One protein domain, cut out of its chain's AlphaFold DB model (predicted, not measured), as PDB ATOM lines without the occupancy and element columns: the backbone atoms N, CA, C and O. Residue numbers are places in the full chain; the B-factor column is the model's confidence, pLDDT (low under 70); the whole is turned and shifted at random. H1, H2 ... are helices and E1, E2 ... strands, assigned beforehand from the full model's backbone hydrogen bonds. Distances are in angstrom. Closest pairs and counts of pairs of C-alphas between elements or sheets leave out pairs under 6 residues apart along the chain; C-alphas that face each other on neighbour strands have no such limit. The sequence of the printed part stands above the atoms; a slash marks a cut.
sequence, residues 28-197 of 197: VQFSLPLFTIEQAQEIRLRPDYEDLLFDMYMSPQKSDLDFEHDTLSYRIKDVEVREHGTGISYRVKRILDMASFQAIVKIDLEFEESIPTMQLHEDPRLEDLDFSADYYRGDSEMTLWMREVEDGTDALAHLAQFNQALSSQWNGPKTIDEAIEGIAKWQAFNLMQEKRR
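This is residues 28 to 197 of the 197 residues of an uncharacterized protein of Haloferax marisrubri (UniProt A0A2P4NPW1). A strongly twisted sheet of six strands curls round one long helix, H3, while H2 crosses H3 and only grazes the sheet. At one end of the long axis H4 packs on H1, away from the sheet; residues 174 to 180 and 191 to 197 stick out there. The printed part has 170 residues, with four named helices and six named strands in the order E1 H1 H2 E2 E3 E4 E5 E6 H3 H4. The sheet is branched at E2, its neighbour pairs are antiparallel, and the class is mixed, helices and strands. The whole is compact, with a radius of gyration of the C-alphas of 18.0 A, yet elongated, spanning 61 by 36 by 28 A.

Start at E1, residues 29 to 34, an edge strand antiparallel to E2, residues 70 to 83; look for N 32 and O 72 at 2.8 A. E2 bends by 56 degrees at residue 77, and its pairing is staggered. E1 and E3, residues 89 to 91, lie on one side of E2, and E4, residues 103 to 111, on the other side. E2 and E3 form a hairpin, with N 81 and O 90 at 3.0 A; for E2 and E4 find N 77 and O 108 at 2.8 A. E4 pairs with E6, residues 141 to 149, through N 107 and O 144 at 2.9 A. E6 forms a hairpin with E5, residues 131 to 136, where N 134 and O 143 are 2.9 A apart. The sheet curls round H3, residues 152 to 171; the closest C-alphas of E6 and H3, Val 149 and Ala 155, are 6.0 A apart. H2, residues 49 to 58, touches H3 about perpendicular, at 80 degrees, with C-alphas 57 and 160 closest at 5.4 A; H3 touches H2 with residues 156 to 164 alone. H1, residues 37 to 44, touches H4, residues 176 to 194, at a steep tilt of 43 degrees, the same way, with C-alphas 37 and 182 closest at 6.5 A; H4 uses residues 182 to 186 alone. In H1, H2, H3 and H4 every O i to N i+4 pair is within hydrogen-bond range.

Find C-alpha 29 at (238.826, 102.294, 95.083), where E1 begins. E2 runs 37.6 A from Asp 70 to Glu 83, E4 25.3 A and E6 22.5 A. H3 runs 28.6 A from C-alpha 152 at (220.990, 97.572, 102.447). H4 runs 27.3 A to C-alpha 194 at (219.437, 134.245, 80.042).

The C-alphas of Thr 86 and Lys 195 are the two farthest apart, 61.5 A. The printed part has no cut. Three links are long: H2 to E2, E3 to E4, and E4 to E5, residues 112 to 130. The mean pLDDT of the printed part is 73.6; look for values under 70 at, among others, residues 59 to 64 and 84 to 101.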
ATOM      1  N   VAL A  28     238.108  97.866  96.871       67.06
ATOM      2  CA  VAL A  28     237.896  98.623  95.625       67.06
ATOM      3  C   VAL A  28     237.969 100.127  95.899       67.06
ATOM      4  O   VAL A  28     237.493 100.610  96.928       67.06
ATOM      5  N   GLN A  29     238.618 100.854  94.991       74.12
ATOM      6  CA  GLN A  29     238.826 102.294  95.083       74.12
ATOM      7  C   GLN A  29     237.622 103.053  94.538       74.12
ATOM      8  O   GLN A  29     237.235 102.870  93.390       74.12
ATOM      9  N   PHE A  30     237.076 103.930  95.368       77.50
ATOM     10  CA  PHE A  30     236.184 105.002  94.975       77.50
ATOM     11  C   PHE A  30     237.016 106.185  94.503       77.50
ATOM     12  O   PHE A  30     238.014 106.548  95.126       77.50
ATOM     13  N   SER A  31     236.588 106.774  93.394       78.38
ATOM     14  CA  SER A  31     237.205 107.946  92.781       78.38
ATOM     15  C   SER A  31     236.157 109.045  92.707       78.38
ATOM     16  O   SER A  31     235.334 109.055  91.796       78.38
ATOM     17  N   LEU A  32     236.157 109.948  93.686       82.69
ATOM     18  CA  LEU A  32     235.207 111.053  93.737       82.69
ATOM     19  C   LEU A  32     235.729 112.222  92.904       82.69
ATOM     20  O   LEU A  32     236.784 112.771  93.235       82.69
ATOM     21  N   PRO A  33     235.019 112.645  91.851       79.50
ATOM     22  CA  PRO A  33     235.437 113.804  91.087       79.50
ATOM     23  C   PRO A  33     235.294 115.086  91.923       79.50
ATOM     24  O   PRO A  33     234.336 115.278  92.684       79.50
ATOM     25  N   LEU A  34     236.278 115.964  91.768       79.00
ATOM     26  CA  LEU A  34     236.364 117.271  92.397       79.00
ATOM     27  C   LEU A  34     236.170 118.334  91.322       79.00
ATOM     28  O   LEU A  34     236.904 118.364  90.332       79.00
ATOM     29  N   PHE A  35     235.161 119.181  91.505       79.12
ATOM     30  CA  PHE A  35     234.746 120.141  90.494       79.12
ATOM     31  C   PHE A  35     235.069 121.563  90.901       79.12
ATOM     32  O   PHE A  35     234.795 121.983  92.026       79.12
ATOM     33  N   THR A  36     235.520 122.346  89.925       77.31
ATOM     34  CA  THR A  36     235.440 123.799  90.036       77.31
ATOM     35  C   THR A  36     233.982 124.259  89.987       77.31
ATOM     36  O   THR A  36     233.066 123.535  89.582       77.31
ATOM     37  N   ILE A  37     233.756 125.512  90.374       73.38
ATOM     38  CA  ILE A  37     232.429 126.135  90.353       73.38
ATOM     39  C   ILE A  37     231.833 126.125  88.939       73.38
ATOM     40  O   ILE A  37     230.641 125.878  88.774       73.38
ATOM     41  N   GLU A  38     232.657 126.369  87.923       76.81
ATOM     42  CA  GLU A  38     232.258 126.355  86.518       76.81
ATOM     43  C   GLU A  38     231.879 124.939  86.058       76.81
ATOM     44  O   GLU A  38     230.818 124.751  85.465       76.81
ATOM     45  N   GLN A  39     232.673 123.925  86.414       80.44
ATOM     46  CA  GLN A  39     232.389 122.525  86.077       80.44
ATOM     47  C   GLN A  39     231.091 122.035  86.728       80.44
ATOM     48  O   GLN A  39     230.243 121.436  86.069       80.44
ATOM     49  N   ALA A  40     230.878 122.355  88.008       77.94
ATOM     50  CA  ALA A  40     229.639 122.020  88.705       77.94
ATOM     51  C   ALA A  40     228.406 122.667  88.042       77.94
ATOM     52  O   ALA A  40     227.321 122.083  88.039       77.94
ATOM     53  N   GLN A  41     228.555 123.865  87.466       75.50
ATOM     54  CA  GLN A  41     227.487 124.536  86.720       75.50
ATOM     55  C   GLN A  41     227.214 123.871  85.371       75.50
ATOM     56  O   GLN A  41     226.048 123.701  85.017       75.50
ATOM     57  N   GLU A  42     228.252 123.474  84.637       81.25
ATOM     58  CA  GLU A  42     228.104 122.760  83.365       81.25
ATOM     59  C   GLU A  42     227.416 121.406  83.556       81.25
ATOM     60  O   GLU A  42     226.469 121.090  82.832       81.25
ATOM     61  N   ILE A  43     227.808 120.652  84.587       80.12
ATOM     62  CA  ILE A  43     227.191 119.366  84.920       80.12
ATOM     63  C   ILE A  43     225.696 119.528  85.226       80.12
ATOM     64  O   ILE A  43     224.884 118.763  84.709       80.12
ATOM     65  N   ARG A  44     225.304 120.560  85.987       79.12
ATOM     66  CA  ARG A  44     223.893 120.849  86.327       79.12
ATOM     67  C   ARG A  44     222.989 121.104  85.124       79.12
ATOM     68  O   ARG A  44     221.773 121.006  85.254       79.12
ATOM     69  N   LEU A  45     223.552 121.473  83.974       79.88
ATOM     70  CA  LEU A  45     222.785 121.700  82.750       79.88
ATOM     71  C   LEU A  45     222.592 120.435  81.913       79.88
ATOM     72  O   LEU A  45     221.844 120.471  80.931       79.88
ATOM     73  N   ARG A  46     223.256 119.331  82.267       78.56
ATOM     74  CA  ARG A  46     223.127 118.082  81.529       78.56
ATOM     75  C   ARG A  46     221.706 117.509  81.665       78.56
ATOM     76  O   ARG A  46     221.154 117.498  82.765       78.56
ATOM     77  N   PRO A  47     221.108 116.991  80.576       76.75
ATOM     78  CA  PRO A  47     219.792 116.347  80.630       76.75
ATOM     79  C   PRO A  47     219.738 115.119  81.549       76.75
ATOM     80  O   PRO A  47     218.672 114.793  82.062       76.75
ATOM     81  N   ASP A  48     220.877 114.451  81.741       77.62
ATOM     82  CA  ASP A  48     221.069 113.263  82.572       77.62
ATOM     83  C   ASP A  48     221.697 113.582  83.941       77.62
ATOM     84  O   ASP A  48     222.224 112.685  84.587       77.62
ATOM     85  N   TYR A  49     221.649 114.842  84.400       76.25
ATOM     86  CA  TYR A  49     222.315 115.304  85.628       76.25
ATOM     87  C   TYR A  49     222.076 114.403  86.848       76.25
ATOM     88  O   TYR A  49     223.034 114.018  87.506       76.25
ATOM     89  N   GLU A  50     220.825 114.042  87.138       68.25
ATOM     90  CA  GLU A  50     220.485 113.204  88.300       68.25
ATOM     91  C   GLU A  50     221.094 111.794  88.201       68.25
ATOM     92  O   GLU A  50     221.624 111.277  89.184       68.25
ATOM     93  N   ASP A  51     221.068 111.192  87.008       70.38
ATOM     94  CA  ASP A  51     221.642 109.863  86.767       70.38
ATOM     95  C   ASP A  51     223.178 109.918  86.826       70.38
ATOM     96  O   ASP A  51     223.817 109.048  87.413       70.38
ATOM     97  N   LEU A  52     223.775 110.990  86.301       76.81
ATOM     98  CA  LEU A  52     225.210 111.241  86.387       76.81
ATOM     99  C   LEU A  52     225.669 111.462  87.836       76.81
ATOM    100  O   LEU A  52     226.699 110.918  88.222       76.81
ATOM    101  N   LEU A  53     224.928 112.232  88.646       73.31
ATOM    102  CA  LEU A  53     225.238 112.397  90.073       73.31
ATOM    103  C   LEU A  53     225.192 111.048  90.789       73.31
ATOM    104  O   LEU A  53     226.068 110.752  91.600       73.31
ATOM    105  N   PHE A  54     224.177 110.235  90.497       70.00
ATOM    106  CA  PHE A  54     224.070 108.902  91.069       70.00
ATOM    107  C   PHE A  54     225.295 108.055  90.708       70.00
ATOM    108  O   PHE A  54     225.966 107.553  91.608       70.00
ATOM    109  N   ASP A  55     225.650 107.976  89.425       71.56
ATOM    110  CA  ASP A  55     226.818 107.226  88.958       71.56
ATOM    111  C   ASP A  55     228.119 107.748  89.601       71.56
ATOM    112  O   ASP A  55     228.917 106.960  90.100       71.56
ATOM    113  N   MET A  56     228.312 109.068  89.676       76.38
ATOM    114  CA  MET A  56     229.504 109.702  90.257       76.38
ATOM    115  C   MET A  56     229.716 109.407  91.743       76.38
ATOM    116  O   MET A  56     230.858 109.293  92.186       76.38
ATOM    117  N   TYR A  57     228.641 109.337  92.529       73.69
ATOM    118  CA  TYR A  57     228.743 109.199  93.984       73.69
ATOM    119  C   TYR A  57     228.465 107.783  94.484       73.69
ATOM    120  O   TYR A  57     228.676 107.520  95.666       73.69
ATOM    121  N   MET A  58     228.020 106.876  93.615       70.81
ATOM    122  CA  MET A  58     227.731 105.484  93.971       70.81
ATOM    123  C   MET A  58     228.588 104.467  93.218       70.81
ATOM    124  O   MET A  58     228.660 103.317  93.653       70.81
ATOM    125  N   SER A  59     229.238 104.854  92.115       67.94
ATOM    126  CA  SER A  59     230.107 103.961  91.350       67.94
ATOM    127  C   SER A  59     231.570 104.120  91.768       67.94
ATOM    128  O   SER A  59     232.102 105.228  91.749       67.94
ATOM    129  N   PRO A  60     232.271 103.023  92.083       60.59
ATOM    130  CA  PRO A  60     233.723 103.048  92.228       60.59
ATOM    131  C   PRO A  60     234.462 103.173  90.882       60.59
ATOM    132  O   PRO A  60     235.665 103.422  90.859       60.59
ATOM    133  N   GLN A  61     233.778 103.015  89.743       62.50
ATOM    134  CA  GLN A  61     234.365 103.270  88.424       62.50
ATOM    135  C   GLN A  61     234.281 104.758  88.069       62.50
ATOM    136  O   GLN A  61     233.322 105.435  88.424       62.50
ATOM    137  N   LYS A  62     235.280 105.259  87.330       60.06
ATOM    138  CA  LYS A  62     235.345 106.663  86.911       60.06
ATOM    139  C   LYS A  62     234.084 107.037  86.120       60.06
ATOM    140  O   LYS A  62     233.787 106.414  85.103       60.06
ATOM    141  N   SER A  63     233.365 108.046  86.595       62.28
ATOM    142  CA  SER A  63     232.232 108.650  85.897       62.28
ATOM    143  C   SER A  63     232.663 109.186  84.530       62.28
ATOM    144  O   SER A  63     233.726 109.802  84.425       62.28
ATOM    145  N   ASP A  64     231.843 108.958  83.501       63.28
ATOM    146  CA  ASP A  64     232.075 109.436  82.132       63.28
ATOM    147  C   ASP A  64     231.911 110.965  82.074       63.28
ATOM    148  O   ASP A  64     230.818 111.516  81.884       63.28
ATOM    149  N   LEU A  65     233.007 111.657  82.380       70.50
ATOM    150  CA  LEU A  65     233.114 113.108  82.375       70.50
ATOM    151  C   LEU A  65     233.973 113.521  81.181       70.50
ATOM    152  O   LEU A  65     235.148 113.171  81.093       70.50
ATOM    153  N   ASP A  66     233.386 114.317  80.288       69.38
ATOM    154  CA  ASP A  66     234.023 114.798  79.053       69.38
ATOM    155  C   ASP A  66     235.107 115.875  79.285       69.38
ATOM    156  O   ASP A  66     235.608 116.480  78.336       69.38
ATOM    157  N   PHE A  67     235.459 116.165  80.540       73.06
ATOM    158  CA  PHE A  67     236.380 117.235  80.916       73.06
ATOM    159  C   PHE A  67     237.347 116.799  82.023       73.06
ATOM    160  O   PHE A  67     237.060 115.900  82.812       73.06
ATOM    161  N   GLU A  68     238.512 117.448  82.085       78.69
ATOM    162  CA  GLU A  68     239.512 117.197  83.127       78.69
ATOM    163  C   GLU A  68     239.025 117.701  84.488       78.69
ATOM    164  O   GLU A  68     238.543 118.825  84.609       78.69
ATOM    165  N   HIS A  69     239.176 116.876  85.519       79.62
ATOM    166  CA  HIS A  69     238.781 117.187  86.886       79.62
ATOM    167  C   HIS A  69     239.775 116.550  87.864       79.62
ATOM    168  O   HIS A  69     240.359 115.497  87.575       79.62
ATOM    169  N   ASP A  70     239.933 117.161  89.034       78.62
ATOM    170  CA  ASP A  70     240.672 116.534  90.127       78.62
ATOM    171  C   ASP A  70     239.847 115.370  90.698       78.62
ATOM    172  O   ASP A  70     238.652 115.223  90.422       78.62
ATOM    173  N   THR A  71     240.482 114.468  91.441       83.19
ATOM    174  CA  THR A  71     239.812 113.289  92.007       83.19
ATOM    175  C   THR A  71     240.310 113.054  93.421       83.19
ATOM    176  O   THR A  71     241.515 113.026  93.631       83.19
ATOM    177  N   LEU A  72     239.390 112.862  94.365       83.88
ATOM    178  CA  LEU A  72     239.683 112.363  95.705       83.88
ATOM    179  C   LEU A  72     239.469 110.852  95.714       83.88
ATOM    180  O   LEU A  72     238.382 110.382  95.364       83.88
ATOM    181  N   SER A  73     240.482 110.093  96.125       86.56
ATOM    182  CA  SER A  73     240.425 108.632  96.081       86.56
ATOM    183  C   SER A  73     240.418 108.008  97.468       86.56
ATOM    184  O   SER A  73     241.234 108.348  98.325       86.56
ATOM    185  N   TYR A  74     239.529 107.039  97.682       85.75
ATOM    186  CA  TYR A  74     239.509 106.255  98.916       85.75
ATOM    187  C   TYR A  74     239.076 104.812  98.676       85.75
ATOM    188  O   TYR A  74     238.452 104.487  97.671       85.75
ATOM    189  N   ARG A  75     239.391 103.924  99.614       83.88
ATOM    190  CA  ARG A  75     238.955 102.524  99.618       83.88
ATOM    191  C   ARG A  75     238.159 102.235 100.878       83.88
ATOM    192  O   ARG A  75     238.497 102.719 101.958       83.88
ATOM    193  N   ILE A  76     237.137 101.396 100.749       79.00
ATOM    194  CA  ILE A  76     236.445 100.822 101.906       79.00
ATOM    195  C   ILE A  76     237.306  99.668 102.437       79.00
ATOM    196  O   ILE A  76     237.523  98.663 101.751       79.00
ATOM    197  N   LYS A  77     237.846  99.849 103.645       78.25
ATOM    198  CA  LYS A  77     238.777  98.933 104.316       78.25
ATOM    199  C   LYS A  77     238.049  97.808 105.038       78.25
ATOM    200  O   LYS A  77     238.450  96.650 104.935       78.25
ATOM    201  N   ASP A  78     237.008  98.151 105.784       75.69
ATOM    202  CA  ASP A  78     236.130  97.193 106.450       75.69
ATOM    203  C   ASP A  78     234.738  97.805 106.585       75.69
ATOM    204  O   ASP A  78     234.583  99.026 106.677       75.69
ATOM    205  N   VAL A  79     233.729  96.941 106.626       73.94
ATOM    206  CA  VAL A  79     232.379  97.333 107.015       73.94
ATOM    207  C   VAL A  79     231.907  96.369 108.087       73.94
ATOM    208  O   VAL A  79     231.863  95.148 107.893       73.94
ATOM    209  N   GLU A  80     231.538  96.935 109.225       75.06
ATOM    210  CA  GLU A  80     230.933  96.228 110.340       75.06
ATOM    211  C   GLU A  80     229.511  96.734 110.514       75.06
ATOM    212  O   GLU A  80     229.249  97.929 110.455       75.06
ATOM    213  N   VAL A  81     228.582  95.823 110.769       72.50
ATOM    214  CA  VAL A  81     227.222  96.212 111.116       72.50
ATOM    215  C   VAL A  81     226.792  95.504 112.366       72.50
ATOM    216  O   VAL A  81     227.001  94.298 112.532       72.50
ATOM    217  N   ARG A  82     226.166  96.287 113.231       74.56
ATOM    218  CA  ARG A  82     225.715  95.878 114.541       74.56
ATOM    219  C   ARG A  82     224.218  96.094 114.639       74.56
ATOM    220  O   ARG A  82     223.751  97.220 114.785       74.56
ATOM    221  N   GLU A  83     223.478  94.998 114.566       72.06
ATOM    222  CA  GLU A  83     222.021  95.014 114.649       72.06
ATOM    223  C   GLU A  83     221.550  95.363 116.072       72.06
ATOM    224  O   GLU A  83     222.087  94.878 117.082       72.06
ATOM    225  N   HIS A  84     220.536  96.223 116.156       69.50
ATOM    226  CA  HIS A  84     219.896  96.595 117.409       69.50
ATOM    227  C   HIS A  84     219.167  95.389 118.025       69.50
ATOM    228  O   HIS A  84     218.559  94.571 117.343       69.50
ATOM    229  N   GLY A  85     219.233  95.253 119.352       60.03
ATOM    230  CA  GLY A  85     218.506  94.218 120.100       60.03
ATOM    231  C   GLY A  85     219.112  92.809 120.063       60.03
ATOM    232  O   GLY A  85     218.984  92.088 121.051       60.03
ATOM    233  N   THR A  86     219.821  92.421 118.999       57.97
ATOM    234  CA  THR A  86     220.508  91.115 118.924       57.97
ATOM    235  C   THR A  86     221.962  91.196 119.392       57.97
ATOM    236  O   THR A  86     222.501  90.216 119.907       57.97
ATOM    237  N   GLY A  87     222.595  92.372 119.266       53.41
ATOM    238  CA  GLY A  87     223.987  92.603 119.665       53.41
ATOM    239  C   GLY A  87     225.005  91.863 118.797       53.41
ATOM    240  O   GLY A  87     226.178  91.791 119.167       53.41
ATOM    241  N   ILE A  88     224.567  91.303 117.668       52.25
ATOM    242  CA  ILE A  88     225.418  90.533 116.774       52.25
ATOM    243  C   ILE A  88     226.096  91.497 115.797       52.25
ATOM    244  O   ILE A  88     225.426  92.227 115.066       52.25
ATOM    245  N   SER A  89     227.429  91.491 115.802       55.09
ATOM    246  CA  SER A  89     228.247  92.174 114.800       55.09
ATOM    247  C   SER A  89     228.535  91.226 113.640       55.09
ATOM    248  O   SER A  89     228.995  90.098 113.847       55.09
ATOM    249  N   TYR A  90     228.321  91.693 112.415       58.31
ATOM    250  CA  TYR A  90     228.674  90.960 111.205       58.31
ATOM    251  C   TYR A  90     229.583  91.812 110.319       58.31
ATOM    252  O   TYR A  90     229.338  93.003 110.135       58.31
ATOM    253  N   ARG A  91     230.604  91.184 109.723       55.97
ATOM    254  CA  ARG A  91     231.354  91.768 108.598       55.97
ATOM    255  C   ARG A  91     230.566  91.564 107.307       55.97
ATOM    256  O   ARG A  91     230.008  90.484 107.085       55.97
ATOM    257  N   VAL A  92     230.473  92.606 106.485       54.09
ATOM    258  CA  VAL A  92     229.473  92.731 105.413       54.09
ATOM    259  C   VAL A  92     229.689  91.758 104.254       54.09
ATOM    260  O   VAL A  92     230.297  92.056 103.237       54.09
ATOM    261  N   LYS A  93     229.104  90.569 104.401       51.88
ATOM    262  CA  LYS A  93     228.582  89.769 103.282       51.88
ATOM    263  C   LYS A  93     227.072  89.532 103.366       51.88
ATOM    264  O   LYS A  93     226.506  88.974 102.440       51.88
ATOM    265  N   ARG A  94     226.417  89.903 104.474       49.16
ATOM    266  CA  ARG A  94     225.081  89.387 104.832       49.16
ATOM    267  C   ARG A  94     223.948  90.420 104.818       49.16
ATOM    268  O   ARG A  94     222.814  90.054 105.072       49.16
ATOM    269  N   ILE A  95     224.247  91.687 104.552       50.66
ATOM    270  CA  ILE A  95     223.393  92.816 104.971       50.66
ATOM    271  C   ILE A  95     222.624  93.410 103.810       50.66
ATOM    272  O   ILE A  95     221.440  93.688 103.939       50.66
ATOM    273  N   LEU A  96     223.253  93.448 102.639       50.03
ATOM    274  CA  LEU A  96     222.576  93.770 101.385       50.03
ATOM    275  C   LEU A  96     221.542  92.701 100.971       50.03
ATOM    276  O   LEU A  96     220.741  92.946 100.080       50.03
ATOM    277  N   ASP A  97     221.544  91.529 101.621       49.56
ATOM    278  CA  ASP A  97     220.626  90.413 101.346       49.56
ATOM    279  C   ASP A  97     219.462  90.303 102.356       49.56
ATOM    280  O   ASP A  97     218.600  89.432 102.208       49.56
ATOM    281  N   MET A  98     219.428  91.129 103.412       53.12
ATOM    282  CA  MET A  98     218.383  91.073 104.441       53.12
ATOM    283  C   MET A  98     217.258  92.068 104.140       53.12
ATOM    284  O   MET A  98     217.504  93.243 103.903       53.12
ATOM    285  N   ALA A  99     216.013  91.580 104.168       48.22
ATOM    286  CA  ALA A  99     214.821  92.324 103.748       48.22
ATOM    287  C   ALA A  99     214.420  93.496 104.669       48.22
ATOM    288  O   ALA A  99     213.547  94.268 104.296       48.22
ATOM    289  N   SER A 100     214.993  93.573 105.872       62.03
ATOM    290  CA  SER A 100     214.896  94.693 106.818       62.03
ATOM    291  C   SER A 100     215.735  94.344 108.049       62.03
ATOM    292  O   SER A 100     215.688  93.205 108.527       62.03
ATOM    293  N   PHE A 101     216.508  95.297 108.553       66.44
ATOM    294  CA  PHE A 101     217.194  95.231 109.842       66.44
ATOM    295  C   PHE A 101     217.261  96.644 110.422       66.44
ATOM    296  O   PHE A 101     217.312  97.595 109.672       66.44
ATOM    297  N   GLN A 102     217.299  96.810 111.741       71.56
ATOM    298  CA  GLN A 102     217.725  98.088 112.322       71.56
ATOM    299  C   GLN A 102     219.146  97.910 112.828       71.56
ATOM    300  O   GLN A 102     219.381  97.075 113.708       71.56
ATOM    301  N   ALA A 103     220.101  98.673 112.304       75.94
ATOM    302  CA  ALA A 103     221.490  98.525 112.712       75.94
ATOM    303  C   ALA A 103     222.291  99.823 112.724       75.94
ATOM    304  O   ALA A 103     221.962 100.813 112.077       75.94
ATOM    305  N   ILE A 104     223.413  99.754 113.437       80.69
ATOM    306  CA  ILE A 104     224.519 100.692 113.302       80.69
ATOM    307  C   ILE A 104     225.479 100.116 112.267       80.69
ATOM    308  O   ILE A 104     225.992  99.009 112.453       80.69
ATOM    309  N   VAL A 105     225.742 100.868 111.207       78.38
ATOM    310  CA  VAL A 105     226.744 100.545 110.190       78.38
ATOM    311  C   VAL A 105     227.999 101.364 110.469       78.38
ATOM    312  O   VAL A 105     227.949 102.584 110.607       78.38
ATOM    313  N   LYS A 106     229.134 100.678 110.558       84.75
ATOM    314  CA  LYS A 106     230.470 101.252 110.681       84.75
ATOM    315  C   LYS A 106     231.237 100.974 109.393       84.75
ATOM    316  O   LYS A 106     231.413  99.811 109.032       84.75
ATOM    317  N   ILE A 107     231.712 102.019 108.729       82.06
ATOM    318  CA  ILE A 107     232.499 101.927 107.494       82.06
ATOM    319  C   ILE A 107     233.877 102.521 107.769       82.06
ATOM    320  O   ILE A 107     233.990 103.712 108.047       82.06
ATOM    321  N   ASP A 108     234.922 101.706 107.686       84.56
ATOM    322  CA  ASP A 108     236.301 102.178 107.783       84.56
ATOM    323  C   ASP A 108     236.823 102.499 106.376       84.56
ATOM    324  O   ASP A 108     236.792 101.649 105.483       84.56
ATOM    325  N   LEU A 109     237.313 103.721 106.183       87.06
ATOM    326  CA  LEU A 109     237.817 104.262 104.923       87.06
ATOM    327  C   LEU A 109     239.322 104.535 105.005       87.06
ATOM    328  O   LEU A 109     239.824 105.015 106.023       87.06
ATOM    329  N   GLU A 110     240.025 104.263 103.908       88.06
ATOM    330  CA  GLU A 110     241.444 104.576 103.704       88.06
ATOM    331  C   GLU A 110     241.585 105.464 102.462       88.06
ATOM    332  O   GLU A 110     241.236 105.043 101.360       88.06
ATOM    333  N   PHE A 111     242.069 106.691 102.642       87.25
ATOM    334  CA  PHE A 111     242.290 107.662 101.573       87.25
ATOM    335  C   PHE A 111     243.694 107.519 100.988       87.25
ATOM    336  O   PHE A 111     244.646 107.184 101.697       87.25
ATOM    337  N   GLU A 112     243.831 107.776  99.686       87.06
ATOM    338  CA  GLU A 112     245.154 107.821  99.050       87.06
ATOM    339  C   GLU A 112     245.911 109.101  99.420       87.06
ATOM    340  O   GLU A 112     247.141 109.096  99.517       87.06
ATOM    341  N   GLU A 113     245.173 110.182  99.675       82.94
ATOM    342  CA  GLU A 113     245.699 111.461 100.134       82.94
ATOM    343  C   GLU A 113     245.406 111.738 101.615       82.94
ATOM    344  O   GLU A 113     244.532 111.139 102.243       82.94
ATOM    345  N   SER A 114     246.133 112.709 102.174       80.38
ATOM    346  CA  SER A 114     245.775 113.305 103.459       80.38
ATOM    347  C   SER A 114     244.520 114.167 103.297       80.38
ATOM    348  O   SER A 114     244.470 115.059 102.448       80.38
ATOM    349  N   ILE A 115     243.517 113.905 104.126       76.19
ATOM    350  CA  ILE A 115     242.254 114.615 104.209       76.19
ATOM    351  C   ILE A 115     242.261 115.590 105.397       76.19
ATOM    352  O   ILE A 115     242.570 115.204 106.523       76.19
ATOM    353  N   PRO A 116     241.904 116.870 105.196       71.75
ATOM    354  CA  PRO A 116     241.711 117.776 106.318       71.75
ATOM    355  C   PRO A 116     240.537 117.297 107.179       71.75
ATOM    356  O   PRO A 116     239.622 116.632 106.689       71.75
ATOM    357  N   THR A 117     240.521 117.678 108.459       74.69
ATOM    358  CA  THR A 117     239.330 117.485 109.293       74.69
ATOM    359  C   THR A 117     238.158 118.236 108.669       74.69
ATOM    360  O   THR A 117     238.168 119.464 108.580       74.69
ATOM    361  N   MET A 118     237.150 117.485 108.240       75.19
ATOM    362  CA  MET A 118     235.945 118.019 107.620       75.19
ATOM    363  C   MET A 118     234.836 118.175 108.657       75.19
ATOM    364  O   MET A 118     234.631 117.318 109.525       75.19
ATOM    365  N   GLN A 119     234.087 119.269 108.560       73.75
ATOM    366  CA  GLN A 119     232.922 119.541 109.402       73.75
ATOM    367  C   GLN A 119     231.680 118.869 108.807       73.75
ATOM    368  O   GLN A 119     230.677 119.523 108.552       73.75
ATOM    369  N   LEU A 120     231.735 117.557 108.546       76.00
ATOM    370  CA  LEU A 120     230.636 116.823 107.893       76.00
ATOM    371  C   LEU A 120     229.302 116.962 108.646       76.00
ATOM    372  O   LEU A 120     228.252 117.021 108.025       76.00
ATOM    373  N   HIS A 121     229.346 117.091 109.973       73.31
ATOM    374  CA  HIS A 121     228.169 117.306 110.822       73.31
ATOM    375  C   HIS A 121     227.455 118.653 110.601       73.31
ATOM    376  O   HIS A 121     226.342 118.827 111.082       73.31
ATOM    377  N   GLU A 122     228.092 119.610 109.925       75.94
ATOM    378  CA  GLU A 122     227.495 120.903 109.564       75.94
ATOM    379  C   GLU A 122     226.895 120.879 108.149       75.94
ATOM    380  O   GLU A 122     226.346 121.883 107.696       75.94
ATOM    381  N   ASP A 123     227.016 119.762 107.420       79.75
ATOM    382  CA  ASP A 123     226.462 119.643 106.077       79.75
ATOM    383  C   ASP A 123     224.943 119.390 106.129       79.75
ATOM    384  O   ASP A 123     224.525 118.361 106.667       79.75
ATOM    385  N   PRO A 124     224.106 120.244 105.507       76.50
ATOM    386  CA  PRO A 124     222.651 120.097 105.542       76.50
ATOM    387  C   PRO A 124     222.133 118.765 104.990       76.50
ATOM    388  O   PRO A 124     221.035 118.340 105.330       76.50
ATOM    389  N   ARG A 125     222.901 118.087 104.123       75.38
ATOM    390  CA  ARG A 125     222.510 116.777 103.571       75.38
ATOM    391  C   ARG A 125     222.614 115.646 104.584       75.38
ATOM    392  O   ARG A 125     222.090 114.573 104.316       75.38
ATOM    393  N   LEU A 126     223.320 115.868 105.689       78.00
ATOM    394  CA  LEU A 126     223.547 114.879 106.735       78.00
ATOM    395  C   LEU A 126     222.765 115.207 108.019       78.00
ATOM    396  O   LEU A 126     222.849 114.432 108.961       78.00
ATOM    397  N   GLU A 127     222.004 116.311 108.070       75.56
ATOM    398  CA  GLU A 127     221.262 116.742 109.273       75.56
ATOM    399  C   GLU A 127     220.227 115.714 109.748       75.56
ATOM    400  O   GLU A 127     220.076 115.502 110.951       75.56
ATOM    401  N   ASP A 128     219.539 115.065 108.807       71.94
ATOM    402  CA  ASP A 128     218.531 114.040 109.101       71.94
ATOM    403  C   ASP A 128     219.153 112.657 109.359       71.94
ATOM    404  O   ASP A 128     218.452 111.726 109.755       71.94
ATOM    405  N   LEU A 129     220.465 112.507 109.141       71.44
ATOM    406  CA  LEU A 129     221.185 111.270 109.402       71.44
ATOM    407  C   LEU A 129     221.827 111.323 110.785       71.44
ATOM    408  O   LEU A 129     222.616 112.220 111.084       71.44
ATOM    409  N   ASP A 130     221.592 110.303 111.613       75.50
ATOM    410  CA  ASP A 130     222.400 110.096 112.816       75.50
ATOM    411  C   ASP A 130     223.780 109.541 112.408       75.50
ATOM    412  O   ASP A 130     224.083 108.344 112.460       75.50
ATOM    413  N   PHE A 131     224.599 110.468 111.914       79.88
ATOM    414  CA  PHE A 131     225.879 110.247 111.267       79.88
ATOM    415  C   PHE A 131     227.013 110.846 112.102       79.88
ATOM    416  O   PHE A 131     226.941 111.977 112.581       79.88
ATOM    417  N   SER A 132     228.112 110.112 112.256       80.81
ATOM    418  CA  SER A 132     229.351 110.681 112.799       80.81
ATOM    419  C   SER A 132     230.573 110.151 112.072       80.81
ATOM    420  O   SER A 132     230.627 108.971 111.733       80.81
ATOM    421  N   ALA A 133     231.570 111.013 111.892       82.88
ATOM    422  CA  ALA A 133     232.845 110.671 111.283       82.88
ATOM    423  C   ALA A 133     233.979 110.855 112.298       82.88
ATOM    424  O   ALA A 133     234.160 111.948 112.835       82.88
ATOM    425  N   ASP A 134     234.741 109.791 112.539       82.69
ATOM    426  CA  ASP A 134     235.946 109.820 113.364       82.69
ATOM    427  C   ASP A 134     237.188 109.770 112.466       82.69
ATOM    428  O   ASP A 134     237.296 108.913 111.588       82.69
ATOM    429  N   TYR A 135     238.150 110.664 112.698       80.94
ATOM    430  CA  TYR A 135     239.377 110.769 111.900       80.94
ATOM    431  C   TYR A 135     240.546 110.110 112.630       80.94
ATOM    432  O   TYR A 135     240.778 110.371 113.815       80.94
ATOM    433  N   TYR A 136     241.311 109.277 111.925       67.88
ATOM    434  CA  TYR A 136     242.416 108.524 112.511       67.88
ATOM    435  C   TYR A 136     243.687 108.595 111.653       67.88
ATOM    436  O   TYR A 136     243.648 108.784 110.444       67.88
ATOM    437  N   ARG A 137     244.831 108.437 112.335       53.06
ATOM    438  CA  ARG A 137     246.199 108.275 111.798       53.06
ATOM    439  C   ARG A 137     246.590 109.193 110.629       53.06
ATOM    440  O   ARG A 137     246.365 108.877 109.467       53.06
ATOM    441  N   GLY A 138     247.351 110.243 110.950       60.22
ATOM    442  CA  GLY A 138     248.100 111.013 109.947       60.22
ATOM    443  C   GLY A 138     247.227 111.553 108.816       60.22
ATOM    444  O   GLY A 138     247.707 111.657 107.693       60.22
ATOM    445  N   ASP A 139     245.960 111.835 109.132       69.88
ATOM    446  CA  ASP A 139     244.969 112.430 108.247       69.88
ATOM    447  C   ASP A 139     244.595 111.575 107.021       69.88
ATOM    448  O   ASP A 139     244.165 112.136 106.034       69.88
ATOM    449  N   SER A 140     244.741 110.242 107.022       80.75
ATOM    450  CA  SER A 140     244.423 109.402 105.834       80.75
ATOM    451  C   SER A 140     243.396 108.292 106.082       80.75
ATOM    452  O   SER A 140     243.002 107.592 105.152       80.75
ATOM    453  N   GLU A 141     242.921 108.124 107.318       87.75
ATOM    454  CA  GLU A 141     241.877 107.152 107.653       87.75
ATOM    455  C   GLU A 141     240.664 107.858 108.274       87.75
ATOM    456  O   GLU A 141     240.799 108.792 109.071       87.75
ATOM    457  N   MET A 142     239.466 107.374 107.946       88.38
ATOM    458  CA  MET A 142     238.214 107.863 108.524       88.38
ATOM    459  C   MET A 142     237.272 106.699 108.809       88.38
ATOM    460  O   MET A 142     237.118 105.806 107.985       88.38
ATOM    461  N   THR A 143     236.603 106.730 109.952       87.94
ATOM    462  CA  THR A 143     235.508 105.815 110.266       87.94
ATOM    463  C   THR A 143     234.195 106.571 110.187       87.94
ATOM    464  O   THR A 143     234.000 107.557 110.895       87.94
ATOM    465  N   LEU A 144     233.277 106.077 109.365       86.25
ATOM    466  CA  LEU A 144     231.897 106.536 109.330       86.25
ATOM    467  C   LEU A 144     231.034 105.658 110.216       86.25
ATOM    468  O   LEU A 144     231.099 104.431 110.144       86.25
ATOM    469  N   TRP A 145     230.175 106.299 110.991       86.31
ATOM    470  CA  TRP A 145     229.119 105.659 111.752       86.31
ATOM    471  C   TRP A 145     227.785 106.168 111.233       86.31
ATOM    472  O   TRP A 145     227.506 107.359 111.327       86.31
ATOM    473  N   MET A 146     226.974 105.258 110.709       85.25
ATOM    474  CA  MET A 146     225.601 105.510 110.288       85.25
ATOM    475  C   MET A 146     224.693 104.762 111.257       85.25
ATOM    476  O   MET A 146     224.778 103.533 111.366       85.25
ATOM    477  N   ARG A 147     223.881 105.491 112.017       81.31
ATOM    478  CA  ARG A 147     222.917 104.907 112.954       81.31
ATOM    479  C   ARG A 147     221.545 104.837 112.284       81.31
ATOM    480  O   ARG A 147     221.282 105.567 111.339       81.31
ATOM    481  N   GLU A 148     220.715 103.914 112.764       78.44
ATOM    482  CA  GLU A 148     219.333 103.717 112.294       78.44
ATOM    483  C   GLU A 148     219.185 103.263 110.831       78.44
ATOM    484  O   GLU A 148     218.198 103.574 110.182       78.44
ATOM    485  N   VAL A 149     220.127 102.462 110.324       75.88
ATOM    486  CA  VAL A 149     220.021 101.909 108.965       75.88
ATOM    487  C   VAL A 149     218.960 100.808 108.919       75.88
ATOM    488  O   VAL A 149     219.068  99.850 109.692       75.88
ATOM    489  N   GLU A 150     217.981 100.945 108.016       74.31
ATOM    490  CA  GLU A 150     216.792 100.075 107.914       74.31
ATOM    491  C   GLU A 150     216.957  98.869 106.969       74.31
ATOM    492  O   GLU A 150     216.316  97.821 107.140       74.31
ATOM    493  N   ASP A 151     217.796  99.010 105.942       69.62
ATOM    494  CA  ASP A 151     218.156  97.939 105.018       69.62
ATOM    495  C   ASP A 151     219.447  98.256 104.230       69.62
ATOM    496  O   ASP A 151     220.139  99.253 104.457       69.62
ATOM    497  N   GLY A 152     219.821  97.368 103.304       65.50
ATOM    498  CA  GLY A 152     220.990  97.572 102.447       65.50
ATOM    499  C   GLY A 152     220.851  98.733 101.457       65.50
ATOM    500  O   GLY A 152     221.844  99.362 101.105       65.50
ATOM    501  N   THR A 153     219.632  99.038 101.025       69.44
ATOM    502  CA  THR A 153     219.321 100.150 100.121       69.44
ATOM    503  C   THR A 153     219.509 101.494 100.822       69.44
ATOM    504  O   THR A 153     220.015 102.446 100.226       69.44
ATOM    505  N   ASP A 154     219.112 101.550 102.087       73.19
ATOM    506  CA  ASP A 154     219.253 102.692 102.981       73.19
ATOM    507  C   ASP A 154     220.731 102.975 103.296       73.19
ATOM    508  O   ASP A 154     221.222 104.085 103.090       73.19
ATOM    509  N   ALA A 155     221.507 101.927 103.610       72.12
ATOM    510  CA  ALA A 155     222.963 102.028 103.782       72.12
ATOM    511  C   ALA A 155     223.665 102.648 102.557       72.12
ATOM    512  O   ALA A 155     224.583 103.460 102.682       72.12
ATOM    513  N   LEU A 156     223.226 102.261 101.357       71.94
ATOM    514  CA  LEU A 156     223.744 102.778 100.096       71.94
ATOM    515  C   LEU A 156     223.352 104.239  99.862       71.94
ATOM    516  O   LEU A 156     224.183 105.030  99.421       71.94
ATOM    517  N   ALA A 157     222.117 104.619 100.187       74.12
ATOM    518  CA  ALA A 157     221.689 106.010 100.115       74.12
ATOM    519  C   ALA A 157     222.528 106.904 101.045       74.12
ATOM    520  O   ALA A 157     222.977 107.972 100.622       74.12
ATOM    521  N   HIS A 158     222.821 106.440 102.264       79.38
ATOM    522  CA  HIS A 158     223.683 107.157 103.205       79.38
ATOM    523  C   HIS A 158     225.124 107.293 102.696       79.38
ATOM    524  O   HIS A 158     225.719 108.363 102.828       79.38
ATOM    525  N   LEU A 159     225.679 106.261 102.047       79.38
ATOM    526  CA  LEU A 159     226.999 106.356 101.412       79.38
ATOM    527  C   LEU A 159     227.015 107.389 100.268       79.38
ATOM    528  O   LEU A 159     227.970 108.156 100.155       79.38
ATOM    529  N   ALA A 160     225.946 107.461  99.466       76.56
ATOM    530  CA  ALA A 160     225.791 108.466  98.411       76.56
ATOM    531  C   ALA A 160     225.816 109.890  98.981       76.56
ATOM    532  O   ALA A 160     226.541 110.757  98.490       76.56
ATOM    533  N   GLN A 161     225.018 110.126 100.028       78.25
ATOM    534  CA  GLN A 161     224.908 111.424 100.691       78.25
ATOM    535  C   GLN A 161     226.235 111.825 101.335       78.25
ATOM    536  O   GLN A 161     226.670 112.968 101.189       78.25
ATOM    537  N   PHE A 162     226.930 110.869 101.955       84.94
ATOM    538  CA  PHE A 162     228.282 111.074 102.450       84.94
ATOM    539  C   PHE A 162     229.256 111.467 101.326       84.94
ATOM    540  O   PHE A 162     229.952 112.469 101.461       84.94
ATOM    541  N   ASN A 163     229.285 110.746 100.200       83.19
ATOM    542  CA  ASN A 163     230.170 111.058  99.070       83.19
ATOM    543  C   ASN A 163     229.900 112.454  98.488       83.19
ATOM    544  O   ASN A 163     230.831 113.185  98.138       83.19
ATOM    545  N   GLN A 164     228.631 112.858  98.449       76.88
ATOM    546  CA  GLN A 164     228.232 114.208  98.067       76.88
ATOM    547  C   GLN A 164     228.704 115.269  99.068       76.88
ATOM    548  O   GLN A 164     229.193 116.324  98.649       76.88
ATOM    549  N   ALA A 165     228.540 115.025 100.371       80.44
ATOM    550  CA  ALA A 165     228.993 115.927 101.430       80.44
ATOM    551  C   ALA A 165     230.518 116.086 101.399       80.44
ATOM    552  O   ALA A 165     231.026 117.204 101.338       80.44
ATOM    553  N   LEU A 166     231.239 114.968 101.307       81.81
ATOM    554  CA  LEU A 166     232.692 114.907 101.174       81.81
ATOM    555  C   LEU A 166     233.190 115.717  99.966       81.81
ATOM    556  O   LEU A 166     234.019 116.613 100.124       81.81
ATOM    557  N   SER A 167     232.638 115.469  98.772       78.31
ATOM    558  CA  SER A 167     232.996 116.221  97.560       78.31
ATOM    559  C   SER A 167     232.717 117.719  97.720       78.31
ATOM    560  O   SER A 167     233.529 118.561  97.347       78.31
ATOM    561  N   SER A 168     231.598 118.089  98.339       74.44
ATOM    562  CA  SER A 168     231.227 119.490  98.533       74.44
ATOM    563  C   SER A 168     232.081 120.227  99.556       74.44
ATOM    564  O   SER A 168     232.329 121.412  99.363       74.44
ATOM    565  N   GLN A 169     232.501 119.580 100.643       74.44
ATOM    566  CA  GLN A 169     233.414 120.207 101.601       74.44
ATOM    567  C   GLN A 169     234.815 120.349 101.014       74.44
ATOM    568  O   GLN A 169     235.506 121.326 101.292       74.44
ATOM    569  N   TRP A 170     235.208 119.423 100.137       75.06
ATOM    570  CA  TRP A 170     236.473 119.510  99.417       75.06
ATOM    571  C   TRP A 170     236.482 120.607  98.346       75.06
ATOM    572  O   TRP A 170     237.457 121.349  98.223       75.06
ATOM    573  N   ASN A 171     235.384 120.718  97.592       69.69
ATOM    574  CA  ASN A 171     235.188 121.710  96.529       69.69
ATOM    575  C   ASN A 171     234.694 123.069  97.056       69.69
ATOM    576  O   ASN A 171     234.577 124.029  96.294       69.69
ATOM    577  N   GLY A 172     234.336 123.142  98.337       66.31
ATOM    578  CA  GLY A 172     233.775 124.332  98.954       66.31
ATOM    579  C   GLY A 172     234.807 125.457  99.075       66.31
ATOM    580  O   GLY A 172     236.006 125.190  99.204       66.31
ATOM    581  N   PRO A 173     234.364 126.725  99.059       62.09
ATOM    582  CA  PRO A 173     235.252 127.848  99.315       62.09
ATOM    583  C   PRO A 173     235.834 127.737 100.729       62.09
ATOM    584  O   PRO A 173     235.101 127.656 101.715       62.09
ATOM    585  N   LYS A 174     237.162 127.759 100.828       70.44
ATOM    586  CA  LYS A 174     237.924 127.694 102.084       70.44
ATOM    587  C   LYS A 174     238.013 129.058 102.762       70.44
ATOM    588  O   LYS A 174     238.353 129.146 103.941       70.44
ATOM    589  N   THR A 175     237.727 130.129 102.022       69.88
ATOM    590  CA  THR A 175     237.753 131.513 102.508       69.88
ATOM    591  C   THR A 175     236.509 132.294 102.080       69.88
ATOM    592  O   THR A 175     235.825 131.943 101.118       69.88
ATOM    593  N   ILE A 176     236.221 133.395 102.785       72.12
ATOM    594  CA  ILE A 176     235.131 134.317 102.422       72.12
ATOM    595  C   ILE A 176     235.364 134.907 101.022       72.12
ATOM    596  O   ILE A 176     234.414 135.038 100.254       72.12
ATOM    597  N   ASP A 177     236.613 135.220 100.670       72.81
ATOM    598  CA  ASP A 177     236.954 135.780  99.359       72.81
ATOM    599  C   ASP A 177     236.677 134.777  98.227       72.81
ATOM    600  O   ASP A 177     236.061 135.141  97.224       72.81
ATOM    601  N   GLU A 178     237.025 133.498  98.419       70.62
ATOM    602  CA  GLU A 178     236.680 132.418  97.480       70.62
ATOM    603  C   GLU A 178     235.160 132.248  97.338       70.62
ATOM    604  O   GLU A 178     234.651 132.047  96.233       70.62
ATOM    605  N   ALA A 179     234.410 132.378  98.439       70.62
ATOM    606  CA  ALA A 179     232.951 132.310  98.406       70.62
ATOM    607  C   ALA A 179     232.346 133.475  97.601       70.62
ATOM    608  O   ALA A 179     231.439 133.268  96.792       70.62
ATOM    609  N   ILE A 180     232.866 134.693  97.783       71.81
ATOM    610  CA  ILE A 180     232.442 135.885  97.035       71.81
ATOM    611  C   ILE A 180     232.753 135.727  95.543       71.81
ATOM    612  O   ILE A 180     231.882 135.985  94.707       71.81
ATOM    613  N   GLU A 181     233.963 135.280  95.199       76.62
ATOM    614  CA  GLU A 181     234.354 135.018  93.811       76.62
ATOM    615  C   GLU A 181     233.433 133.972  93.168       76.62
ATOM    616  O   GLU A 181     232.939 134.162  92.052       76.62
ATOM    617  N   GLY A 182     233.132 132.900  93.901       70.81
ATOM    618  CA  GLY A 182     232.232 131.845  93.459       70.81
ATOM    619  C   GLY A 182     230.813 132.323  93.163       70.81
ATOM    620  O   GLY A 182     230.249 132.001  92.113       70.81
ATOM    621  N   ILE A 183     230.249 133.149  94.049       76.19
ATOM    622  CA  ILE A 183     228.933 133.771  93.847       76.19
ATOM    623  C   ILE A 183     228.948 134.666  92.602       76.19
ATOM    624  O   ILE A 183     228.024 134.595  91.788       76.19
ATOM    625  N   ALA A 184     229.994 135.476  92.419       78.25
ATOM    626  CA  ALA A 184     230.112 136.363  91.265       78.25
ATOM    627  C   ALA A 184     230.182 135.581  89.941       78.25
ATOM    628  O   ALA A 184     229.495 135.929  88.977       78.25
ATOM    629  N   LYS A 185     230.954 134.487  89.903       77.75
ATOM    630  CA  LYS A 185     231.038 133.579  88.747       77.75
ATOM    631  C   LYS A 185     229.687 132.952  88.415       77.75
ATOM    632  O   LYS A 185     229.273 132.965  87.257       77.75
ATOM    633  N   TRP A 186     228.963 132.480  89.428       73.81
ATOM    634  CA  TRP A 186     227.621 131.921  89.256       73.81
ATOM    635  C   TRP A 186     226.612 132.940  88.713       73.81
ATOM    636  O   TRP A 186     225.874 132.653  87.769       73.81
ATOM    637  N   GLN A 187     226.616 134.160  89.249       75.88
ATOM    638  CA  GLN A 187     225.761 135.241  88.754       75.88
ATOM    639  C   GLN A 187     226.074 135.594  87.292       75.88
ATOM    640  O   GLN A 187     225.156 135.764  86.486       75.88
ATOM    641  N   ALA A 188     227.360 135.666  86.931       79.25
ATOM    642  CA  ALA A 188     227.787 135.940  85.562       79.25
ATOM    643  C   ALA A 188     227.338 134.840  84.586       79.25
ATOM    644  O   ALA A 188     226.850 135.152  83.497       79.25
ATOM    645  N   PHE A 189     227.451 133.571  84.984       74.94
ATOM    646  CA  PHE A 189     227.000 132.433  84.187       74.94
ATOM    647  C   PHE A 189     225.492 132.476  83.906       74.94
ATOM    648  O   PHE A 189     225.078 132.386  82.747       74.94
ATOM    649  N   ASN A 190     224.670 132.693  84.939       71.62
ATOM    650  CA  ASN A 190     223.213 132.781  84.787       71.62
ATOM    651  C   ASN A 190     222.807 133.904  83.826       71.62
ATOM    652  O   ASN A 190     221.988 133.690  82.933       71.62
ATOM    653  N   LEU A 191     223.450 135.068  83.937       81.19
ATOM    654  CA  LEU A 191     223.206 136.192  83.036       81.19
ATOM    655  C   LEU A 191     223.561 135.858  81.574       81.19
ATOM    656  O   LEU A 191     222.897 136.328  80.649       81.19
ATOM    657  N   MET A 192     224.610 135.062  81.328       79.75
ATOM    658  CA  MET A 192     224.950 134.612  79.971       79.75
ATOM    659  C   MET A 192     223.931 133.612  79.417       79.75
ATOM    660  O   MET A 192     223.624 133.673  78.227       79.75
ATOM    661  N   GLN A 193     223.398 132.719  80.252       72.81
ATOM    662  CA  GLN A 193     222.364 131.759  79.851       72.81
ATOM    663  C   GLN A 193     221.038 132.447  79.523       72.81
ATOM    664  O   GLN A 193     220.420 132.130  78.509       72.81
ATOM    665  N   GLU A 194     220.632 133.439  80.318       71.25
ATOM    666  CA  GLU A 194     219.437 134.245  80.042       71.25
ATOM    667  C   GLU A 194     219.530 134.980  78.702       71.25
ATOM    668  O   GLU A 194     218.544 135.061  77.986       71.25
ATOM    669  N   LYS A 195     220.721 135.453  78.314       71.50
ATOM    670  CA  LYS A 195     220.944 136.110  77.013       71.50
ATOM    671  C   LYS A 195     220.929 135.160  75.813       71.50
ATOM    672  O   LYS A 195     220.863 135.632  74.681       71.50
ATOM    673  N   ARG A 196     221.085 133.852  76.037       64.50
ATOM    674  CA  ARG A 196     221.042 132.818  74.986       64.50
ATOM    675  C   ARG A 196     219.633 132.253  74.772       64.50
ATOM    676  O   ARG A 196     219.446 131.511  73.809       64.50
ATOM    677  N   ARG A 197     218.686 132.573  75.657       48.78
ATOM    678  CA  ARG A 197     217.257 132.264  75.528       48.78
ATOM    679  C   ARG A 197     216.518 133.411  74.848       48.78
ATOM    680  O   ARG A 197     215.533 133.097  74.147       48.78
TER     681      ARG A 197